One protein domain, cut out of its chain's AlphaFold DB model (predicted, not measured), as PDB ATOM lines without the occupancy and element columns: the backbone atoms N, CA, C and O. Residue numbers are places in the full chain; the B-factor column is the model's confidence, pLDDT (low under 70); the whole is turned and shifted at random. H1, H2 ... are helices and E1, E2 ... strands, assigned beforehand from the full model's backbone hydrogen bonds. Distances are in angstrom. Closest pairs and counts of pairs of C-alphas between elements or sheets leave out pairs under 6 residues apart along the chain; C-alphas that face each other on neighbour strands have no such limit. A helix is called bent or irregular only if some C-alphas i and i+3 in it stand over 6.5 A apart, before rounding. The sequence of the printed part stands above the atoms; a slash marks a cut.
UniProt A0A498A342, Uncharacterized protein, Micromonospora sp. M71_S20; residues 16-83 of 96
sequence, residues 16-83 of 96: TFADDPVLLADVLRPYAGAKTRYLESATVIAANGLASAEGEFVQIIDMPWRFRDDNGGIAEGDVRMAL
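This is residues 16 to 83 of the 96 residues of an uncharacterized protein of Micromonospora sp. M71_S20 (UniProt A0A498A342). Two long two-stranded hairpins, E1 with E2 and E3 with E4, follow each other end to end and make a thin, bent rod. The short helices H1 and H2 come before them, with H1 near E1 of the first hairpin, while the second hairpin extends away from the helices. The printed part has 68 residues, with two named helices and four named strands in the order H1 H2 E1 E2 E3 E4, a mixed class of helices and strands. The two sheets, E1 - E2 and E3 - E4, are antiparallel. The whole is extended, with a radius of gyration of the C-alphas of 17.7 A and spans of 62 by 22 by 18 A.

Residues 16 to 17 pair antiparallel with residues 44 to 45 of E1, which is residues 39 to 47. H1, residues 21 to 27, comes closest to E1 at the C-alphas of Pro 21 and Ser 41, 7.3 A apart. H1 and H2, residues 29 to 32, meet only through their link. Every O i to N i+4 pair of H1 is within hydrogen-bond range; H2 is too short for such a pair. E1 and E2, residues 50 to 57, form a hairpin at 162 degrees, with N 43 and O 54 within hydrogen-bond range at 2.8 A. E2 runs on into E3, residues 60 to 68, across a break of 2 residues at 69 degrees. E3 and E4, residues 74 to 82, form a hairpin at 161 degrees, with N 63 and O 79 within hydrogen-bond range at 2.8 A. E1 and E3 are apart, as are H1 and E4.

H1 begins at C-alpha 21, (145.891, 145.824, 169.641), and is 9.7 A long; H2 is 5.1 A. E1 and E2 are each 22.6 A, E3 is 26.1 A and E4 is 26.2 A, ending at C-alpha 82, (160.804, 137.673, 154.140).

The two C-alphas farthest apart, those of Asn 48 and Asn 71, are 62.3 A apart. The printed part has no cut, and no link is long. The mean pLDDT of the printed part is 84.0; residues 33 to 36, 59 to 60 and 81 to 83 are under 70.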
ATOM      1  N   THR A  16     145.046 133.839 181.088       91.75
ATOM      2  CA  THR A  16     145.312 134.033 179.658       91.75
ATOM      3  C   THR A  16     144.789 135.402 179.248       91.75
ATOM      4  O   THR A  16     143.641 135.738 179.537       91.75
ATOM      5  N   PHE A  17     145.629 136.171 178.571       91.00
ATOM      6  CA  PHE A  17     145.326 137.474 178.006       91.00
ATOM      7  C   PHE A  17     145.348 137.332 176.488       91.00
ATOM      8  O   PHE A  17     146.365 136.933 175.919       91.00
ATOM      9  N   ALA A  18     144.203 137.594 175.860       93.25
ATOM     10  CA  ALA A  18     144.108 137.671 174.408       93.25
ATOM     11  C   ALA A  18     144.857 138.905 173.885       93.25
ATOM     12  O   ALA A  18     145.210 139.793 174.668       93.25
ATOM     13  N   ASP A  19     145.057 138.951 172.569       93.12
ATOM     14  CA  ASP A  19     145.636 140.111 171.897       93.12
ATOM     15  C   ASP A  19     144.867 141.400 172.235       93.12
ATOM     16  O   ASP A  19     143.633 141.444 172.188       93.12
ATOM     17  N   ASP A  20     145.615 142.442 172.596       95.06
ATOM     18  CA  ASP A  20     145.107 143.794 172.814       95.06
ATOM     19  C   ASP A  20     145.833 144.732 171.841       95.06
ATOM     20  O   ASP A  20     146.952 145.175 172.127       95.06
ATOM     21  N   PRO A  21     145.220 145.066 170.691       89.75
ATOM     22  CA  PRO A  21     145.891 145.824 169.641       89.75
ATOM     23  C   PRO A  21     146.194 147.270 170.054       89.75
ATOM     24  O   PRO A  21     147.107 147.892 169.506       89.75
ATOM     25  N   VAL A  22     145.459 147.828 171.024       93.50
ATOM     26  CA  VAL A  22     145.698 149.190 171.520       93.50
ATOM     27  C   VAL A  22     146.927 149.195 172.422       93.50
ATOM     28  O   VAL A  22     147.814 150.033 172.243       93.50
ATOM     29  N   LEU A  23     147.007 148.237 173.349       92.50
ATOM     30  CA  LEU A  23     148.183 148.051 174.193       92.50
ATOM     31  C   LEU A  23     149.411 147.678 173.356       92.50
ATOM     32  O   LEU A  23     150.485 148.239 173.566       92.50
ATOM     33  N   LEU A  24     149.259 146.787 172.374       89.19
ATOM     34  CA  LEU A  24     150.335 146.385 171.474       89.19
ATOM     35  C   LEU A  24     150.880 147.585 170.687       89.19
ATOM     36  O   LEU A  24     152.092 147.789 170.632       89.19
ATOM     37  N   ALA A  25     150.006 148.434 170.140       87.62
ATOM     38  CA  ALA A  25     150.417 149.651 169.441       87.62
ATOM     39  C   ALA A  25     151.124 150.663 170.362       87.62
ATOM     40  O   ALA A  25     152.060 151.337 169.923       87.62
ATOM     41  N   ASP A  26     150.694 150.773 171.622       92.94
ATOM     42  CA  ASP A  26     151.331 151.626 172.632       92.94
ATOM     43  C   ASP A  26     152.736 151.122 172.992       92.94
ATOM     44  O   ASP A  26     153.710 151.876 172.919       92.94
ATOM     45  N   VAL A  27     152.864 149.823 173.275       90.50
ATOM     46  CA  VAL A  27     154.137 149.157 173.596       90.50
ATOM     47  C   VAL A  27     155.112 149.222 172.420       90.50
ATOM     48  O   VAL A  27     156.295 149.504 172.613       90.50
ATOM     49  N   LEU A  28     154.631 149.017 171.191       88.31
ATOM     50  CA  LEU A  28     155.455 149.049 169.979       88.31
ATOM     51  C   LEU A  28     155.688 150.461 169.419       88.31
ATOM     52  O   LEU A  28     156.350 150.609 168.388       88.31
ATOM     53  N   ARG A  29     155.198 151.515 170.083       88.94
ATOM     54  CA  ARG A  29     155.388 152.910 169.653       88.94
ATOM     55  C   ARG A  29     156.855 153.277 169.374       88.94
ATOM     56  O   ARG A  29     157.082 153.935 168.358       88.94
ATOM     57  N   PRO A  30     157.859 152.852 170.172       87.94
ATOM     58  CA  PRO A  30     159.263 153.154 169.879       87.94
ATOM     59  C   PRO A  30     159.747 152.605 168.526       87.94
ATOM     60  O   PRO A  30     160.616 153.201 167.897       87.94
ATOM     61  N   TYR A  31     159.150 151.509 168.045       78.50
ATOM     62  CA  TYR A  31     159.490 150.855 166.776       78.50
ATOM     63  C   TYR A  31     158.686 151.400 165.581       78.50
ATOM     64  O   TYR A  31     158.986 151.099 164.424       78.50
ATOM     65  N   ALA A  32     157.674 152.243 165.826       74.38
ATOM     66  CA  ALA A  32     156.808 152.779 164.776       74.38
ATOM     67  C   ALA A  32     157.555 153.703 163.799       74.38
ATOM     68  O   ALA A  32     157.325 153.632 162.593       74.38
ATOM     69  N   GLY A  33     158.469 154.543 164.301       67.75
ATOM     70  CA  GLY A  33     159.184 155.533 163.484       67.75
ATOM     71  C   GLY A  33     160.137 154.918 162.456       67.75
ATOM     72  O   GLY A  33     160.275 155.441 161.355       67.75
ATOM     73  N   ALA A  34     160.744 153.777 162.790       67.12
ATOM     74  CA  ALA A  34     161.649 153.047 161.904       67.12
ATOM     75  C   ALA A  34     160.923 152.023 161.010       67.12
ATOM     76  O   ALA A  34     161.580 151.291 160.277       67.12
ATOM     77  N   LYS A  35     159.581 151.956 161.073       68.12
ATOM     78  CA  LYS A  35     158.761 150.917 160.424       68.12
ATOM     79  C   LYS A  35     159.176 149.485 160.808       68.12
ATOM     80  O   LYS A  35     158.979 148.556 160.037       68.12
ATOM     81  N   THR A  36     159.695 149.292 162.019       68.38
ATOM     82  CA  THR A  36     160.198 147.996 162.509       68.38
ATOM     83  C   THR A  36     159.191 147.264 163.402       68.38
ATOM     84  O   THR A  36     159.557 146.523 164.312       68.38
ATOM     85  N   ARG A  37     157.890 147.488 163.174       74.81
ATOM     86  CA  ARG A  37     156.810 146.805 163.902       74.81
ATOM     87  C   ARG A  37     156.492 145.491 163.203       74.81
ATOM     88  O   ARG A  37     155.761 145.489 162.220       74.81
ATOM     89  N   TYR A  38     157.074 144.410 163.709       80.06
ATOM     90  CA  TYR A  38     156.942 143.088 163.097       80.06
ATOM     91  C   TYR A  38     155.971 142.166 163.829       80.06
ATOM     92  O   TYR A  38     155.519 141.209 163.228       80.06
ATOM     93  N   LEU A  39     155.662 142.424 165.101       85.62
ATOM     94  CA  LEU A  39     154.684 141.642 165.860       85.62
ATOM     95  C   LEU A  39     153.271 142.133 165.519       85.62
ATOM     96  O   LEU A  39     152.974 143.310 165.736       85.62
ATOM     97  N   GLU A  40     152.437 141.252 164.972       87.38
ATOM     98  CA  GLU A  40     151.057 141.546 164.561       87.38
ATOM     99  C   GLU A  40     150.058 141.268 165.680       87.38
ATOM    100  O   GLU A  40     149.150 142.067 165.899       87.38
ATOM    101  N   SER A  41     150.249 140.160 166.397       88.00
ATOM    102  CA  SER A  41     149.376 139.729 167.486       88.00
ATOM    103  C   SER A  41     150.176 139.004 168.565       88.00
ATOM    104  O   SER A  41     151.227 138.419 168.286       88.00
ATOM    105  N   ALA A  42     149.699 139.034 169.811       90.38
ATOM    106  CA  ALA A  42     150.259 138.198 170.869       90.38
ATOM    107  C   ALA A  42     149.210 137.736 171.887       90.38
ATOM    108  O   ALA A  42     148.447 138.532 172.425       90.38
ATOM    109  N   THR A  43     149.235 136.447 172.228       91.25
ATOM    110  CA  THR A  43     148.496 135.876 173.360       91.25
ATOM    111  C   THR A  43     149.461 135.590 174.504       91.25
ATOM    112  O   THR A  43     150.480 134.924 174.319       91.25
ATOM    113  N   VAL A  44     149.138 136.061 175.711       92.56
ATOM    114  CA  VAL A  44     150.010 135.945 176.889       92.56
ATOM    115  C   VAL A  44     149.373 135.053 177.944       92.56
ATOM    116  O   VAL A  44     148.208 135.201 178.297       92.56
ATOM    117  N   ILE A  45     150.157 134.142 178.506       91.31
ATOM    118  CA  ILE A  45     149.783 133.304 179.640       91.31
ATOM    119  C   ILE A  45     150.650 133.704 180.830       91.31
ATOM    120  O   ILE A  45     151.868 133.539 180.788       91.31
ATOM    121  N   ALA A  46     150.027 134.173 181.909       92.38
ATOM    122  CA  ALA A  46     150.700 134.433 183.177       92.38
ATOM    123  C   ALA A  46     150.336 133.350 184.198       92.38
ATOM    124  O   ALA A  46     149.159 133.082 184.435       92.38
ATOM    125  N   ALA A  47     151.329 132.714 184.814       89.88
ATOM    126  CA  ALA A  47     151.122 131.709 185.851       89.88
ATOM    127  C   ALA A  47     152.301 131.691 186.825       89.88
ATOM    128  O   ALA A  47     153.452 131.714 186.404       89.88
ATOM    129  N   ASN A  48     152.015 131.596 188.127       87.81
ATOM    130  CA  ASN A  48     153.028 131.421 189.178       87.81
ATOM    131  C   ASN A  48     154.156 132.473 189.137       87.81
ATOM    132  O   ASN A  48     155.319 132.153 189.361       87.81
ATOM    133  N   GLY A  49     153.816 133.724 188.807       86.38
ATOM    134  CA  GLY A  49     154.788 134.816 188.685       86.38
ATOM    135  C   GLY A  49     155.645 134.787 187.412       86.38
ATOM    136  O   GLY A  49     156.518 135.636 187.260       86.38
ATOM    137  N   LEU A  50     155.395 133.853 186.494       90.19
ATOM    138  CA  LEU A  50     156.023 133.781 185.176       90.19
ATOM    139  C   LEU A  50     155.026 134.177 184.083       90.19
ATOM    140  O   LEU A  50     153.814 134.025 184.251       90.19
ATOM    141  N   ALA A  51     155.548 134.644 182.951       89.38
ATOM    142  CA  ALA A  51     154.777 134.914 181.744       89.38
ATOM    143  C   ALA A  51     155.371 134.147 180.555       89.38
ATOM    144  O   ALA A  51     156.589 134.042 180.422       89.38
ATOM    145  N   SER A  52     154.499 133.625 179.701       88.62
ATOM    146  CA  SER A  52     154.823 133.051 178.395       88.62
ATOM    147  C   SER A  52     153.939 133.715 177.348       88.62
ATOM    148  O   SER A  52     152.793 134.043 177.654       88.62
ATOM    149  N   ALA A  53     154.443 133.917 176.137       88.06
ATOM    150  CA  ALA A  53     153.689 134.532 175.055       88.06
ATOM    151  C   ALA A  53     153.856 133.737 173.762       88.06
ATOM    152  O   ALA A  53     154.926 133.195 173.488       88.06
ATOM    153  N   GLU A  54     152.790 133.699 172.978       88.62
ATOM    154  CA  GLU A  54     152.779 133.238 171.594       88.62
ATOM    155  C   GLU A  54     152.370 134.424 170.726       88.62
ATOM    156  O   GLU A  54     151.435 135.137 171.090       88.62
ATOM    157  N   GLY A  55     153.084 134.675 169.631       87.56
ATOM    158  CA  GLY A  55     152.816 135.827 168.780       87.56
ATOM    159  C   GLY A  55     153.020 135.531 167.306       87.56
ATOM    160  O   GLY A  55     153.856 134.703 166.939       87.56
ATOM    161  N   GLU A  56     152.246 136.225 166.481       85.88
ATOM    162  CA  GLU A  56     152.327 136.162 165.025       85.88
ATOM    163  C   GLU A  56     153.133 137.350 164.511       85.88
ATOM    164  O   GLU A  56     152.968 138.484 164.970       85.88
ATOM    165  N   PHE A  57     154.025 137.089 163.562       81.94
ATOM    166  CA  PHE A  57     154.908 138.103 163.004       81.94
ATOM    167  C   PHE A  57     154.605 138.327 161.526       81.94
ATOM    168  O   PHE A  57     154.354 137.373 160.787       81.94
ATOM    169  N   VAL A  58     154.728 139.581 161.090       77.19
ATOM    170  CA  VAL A  58     154.689 139.973 159.682       77.19
ATOM    171  C   VAL A  58     155.726 139.144 158.919       77.19
ATOM    172  O   VAL A  58     156.929 139.244 159.172       77.19
ATOM    173  N   GLN A  59     155.268 138.347 157.955       66.50
ATOM    174  CA  GLN A  59     156.154 137.492 157.165       66.50
ATOM    175  C   GLN A  59     156.937 138.278 156.106       66.50
ATOM    176  O   GLN A  59     158.044 137.877 155.762       66.50
ATOM    177  N   ILE A  60     156.384 139.383 155.590       67.44
ATOM    178  CA  ILE A  60     156.986 140.195 154.525       67.44
ATOM    179  C   ILE A  60     157.065 141.656 154.960       67.44
ATOM    180  O   ILE A  60     156.047 142.297 155.205       67.44
ATOM    181  N   ILE A  61     158.277 142.199 154.998       71.31
ATOM    182  CA  ILE A  61     158.548 143.586 155.366       71.31
ATOM    183  C   ILE A  61     158.971 144.344 154.106       71.31
ATOM    184  O   ILE A  61     160.001 144.030 153.504       71.31
ATOM    185  N   ASP A  62     158.192 145.358 153.728       74.94
ATOM    186  CA  ASP A  62     158.588 146.333 152.711       74.94
ATOM    187  C   ASP A  62     159.523 147.381 153.342       74.94
ATOM    188  O   ASP A  62     159.142 148.134 154.245       74.94
ATOM    189  N   MET A  63     160.758 147.441 152.854       74.50
ATOM    190  CA  MET A  63     161.788 148.379 153.284       74.50
ATOM    191  C   MET A  63     162.098 149.380 152.166       74.50
ATOM    192  O   MET A  63     162.934 149.092 151.301       74.50
ATOM    193  N   PRO A  64     161.461 150.565 152.174       78.12
ATOM    194  CA  PRO A  64     161.806 151.624 151.240       78.12
ATOM    195  C   PRO A  64     163.204 152.157 151.557       78.12
ATOM    196  O   PRO A  64     163.524 152.445 152.715       78.12
ATOM    197  N   TRP A  65     164.023 152.342 150.530       81.50
ATOM    198  CA  TRP A  65     165.330 152.978 150.636       81.50
ATOM    199  C   TRP A  65     165.437 154.141 149.660       81.50
ATOM    200  O   TRP A  65     164.821 154.166 148.595       81.50
ATOM    201  N   ARG A  66     166.247 155.126 150.045       85.62
ATOM    202  CA  ARG A  66     166.568 156.276 149.209       85.62
ATOM    203  C   ARG A  66     168.023 156.652 149.399       85.62
ATOM    204  O   ARG A  66     168.472 156.858 150.525       85.62
ATOM    205  N   PHE A  67     168.737 156.764 148.292       84.88
ATOM    206  CA  PHE A  67     170.108 157.229 148.231       84.88
ATOM    207  C   PHE A  67     170.171 158.538 147.448       84.88
ATOM    208  O   PHE A  67     169.448 158.733 146.466       84.88
ATOM    209  N   ARG A  68     171.039 159.441 147.896       89.69
ATOM    210  CA  ARG A  68     171.353 160.678 147.193       89.69
ATOM    211  C   ARG A  68     172.857 160.734 147.007       89.69
ATOM    212  O   ARG A  68     173.579 160.543 147.981       89.69
ATOM    213  N   ASP A  69     173.300 160.968 145.780       89.19
ATOM    214  CA  ASP A  69     174.716 161.191 145.507       89.19
ATOM    215  C   ASP A  69     175.092 162.677 145.662       89.19
ATOM    216  O   ASP A  69     174.230 163.564 145.701       89.19
ATOM    217  N   ASP A  70     176.397 162.945 145.743       93.88
ATOM    218  CA  ASP A  70     176.949 164.297 145.906       93.88
ATOM    219  C   ASP A  70     176.750 165.186 144.663       93.88
ATOM    220  O   ASP A  70     176.856 166.410 144.746       93.88
ATOM    221  N   ASN A  71     176.405 164.590 143.517       89.81
ATOM    222  CA  ASN A  71     176.104 165.286 142.266       89.81
ATOM    223  C   ASN A  71     174.603 165.596 142.112       89.81
ATOM    224  O   ASN A  71     174.177 166.118 141.080       89.81
ATOM    225  N   GLY A  72     173.794 165.308 143.136       85.62
ATOM    226  CA  GLY A  72     172.363 165.594 143.169       85.62
ATOM    227  C   GLY A  72     171.473 164.507 142.564       85.62
ATOM    228  O   GLY A  72     170.252 164.688 142.555       85.62
ATOM    229  N   GLY A  73     172.039 163.388 142.112       88.31
ATOM    230  CA  GLY A  73     171.304 162.203 141.689       88.31
ATOM    231  C   GLY A  73     170.548 161.564 142.853       88.31
ATOM    232  O   GLY A  73     171.001 161.566 144.000       88.31
ATOM    233  N   ILE A  74     169.354 161.047 142.567       92.19
ATOM    234  CA  ILE A  74     168.497 160.365 143.540       92.19
ATOM    235  C   ILE A  74     168.181 158.977 142.994       92.19
ATOM    236  O   ILE A  74     167.727 158.848 141.859       92.19
ATOM    237  N   ALA A  75     168.384 157.961 143.827       86.06
ATOM    238  CA  ALA A  75     167.903 156.606 143.598       86.06
ATOM    239  C   ALA A  75     166.990 156.209 144.760       86.06
ATOM    240  O   ALA A  75     167.317 156.450 145.921       86.06
ATOM    241  N   GLU A  76     165.842 155.620 144.459       89.62
ATOM    242  CA  GLU A  76     164.901 155.122 145.458       89.62
ATOM    243  C   GLU A  76     164.258 153.823 144.981       89.62
ATOM    244  O   GLU A  76     164.209 153.546 143.780       89.62
ATOM    245  N   GLY A  77     163.794 153.015 145.927       85.00
ATOM    246  CA  GLY A  77     163.116 151.760 145.641       85.00
ATOM    247  C   GLY A  77     162.703 151.033 146.912       85.00
ATOM    248  O   GLY A  77     162.956 151.503 148.020       85.00
ATOM    249  N   ASP A  78     162.098 149.861 146.738       81.38
ATOM    250  CA  ASP A  78     161.629 149.017 147.834       81.38
ATOM    251  C   ASP A  78     162.378 147.682 147.841       81.38
ATOM    252  O   ASP A  78     162.509 147.018 146.810       81.38
ATOM    253  N   VAL A  79     162.862 147.272 149.013       80.00
ATOM    254  CA  VAL A  79     163.349 145.909 149.258       80.00
ATOM    255  C   VAL A  79     162.275 145.154 150.024       80.00
ATOM    256  O   VAL A  79     161.843 145.598 151.081       80.00
ATOM    257  N   ARG A  80     161.867 143.989 149.519       72.50
ATOM    258  CA  ARG A  80     160.982 143.073 150.245       72.50
ATOM    259  C   ARG A  80     161.810 142.034 150.974       72.50
ATOM    260  O   ARG A  80     162.514 141.259 150.330       72.50
ATOM    261  N   MET A  81     161.726 142.011 152.298       69.25
ATOM    262  CA  MET A  81     162.379 140.997 153.124       69.25
ATOM    263  C   MET A  81     161.341 140.012 153.645       69.25
ATOM    264  O   MET A  81     160.312 140.432 154.161       69.25
ATOM    265  N   ALA A  82     161.617 138.713 153.524       66.00
ATOM    266  CA  ALA A  82     160.804 137.673 154.140       66.00
ATOM    267  C   ALA A  82     161.473 137.180 155.429       66.00
ATOM    268  O   ALA A  82     162.674 136.899 155.428       66.00
ATOM    269  N   LEU A  83     160.709 137.055 156.513       67.00
ATOM    270  CA  LEU A  83     161.171 136.387 157.725       67.00
ATOM    271  C   LEU A  83     160.975 134.872 157.548       67.00
ATOM    272  O   LEU A  83     159.846 134.386 157.544       67.00
TER     273      LEU A  83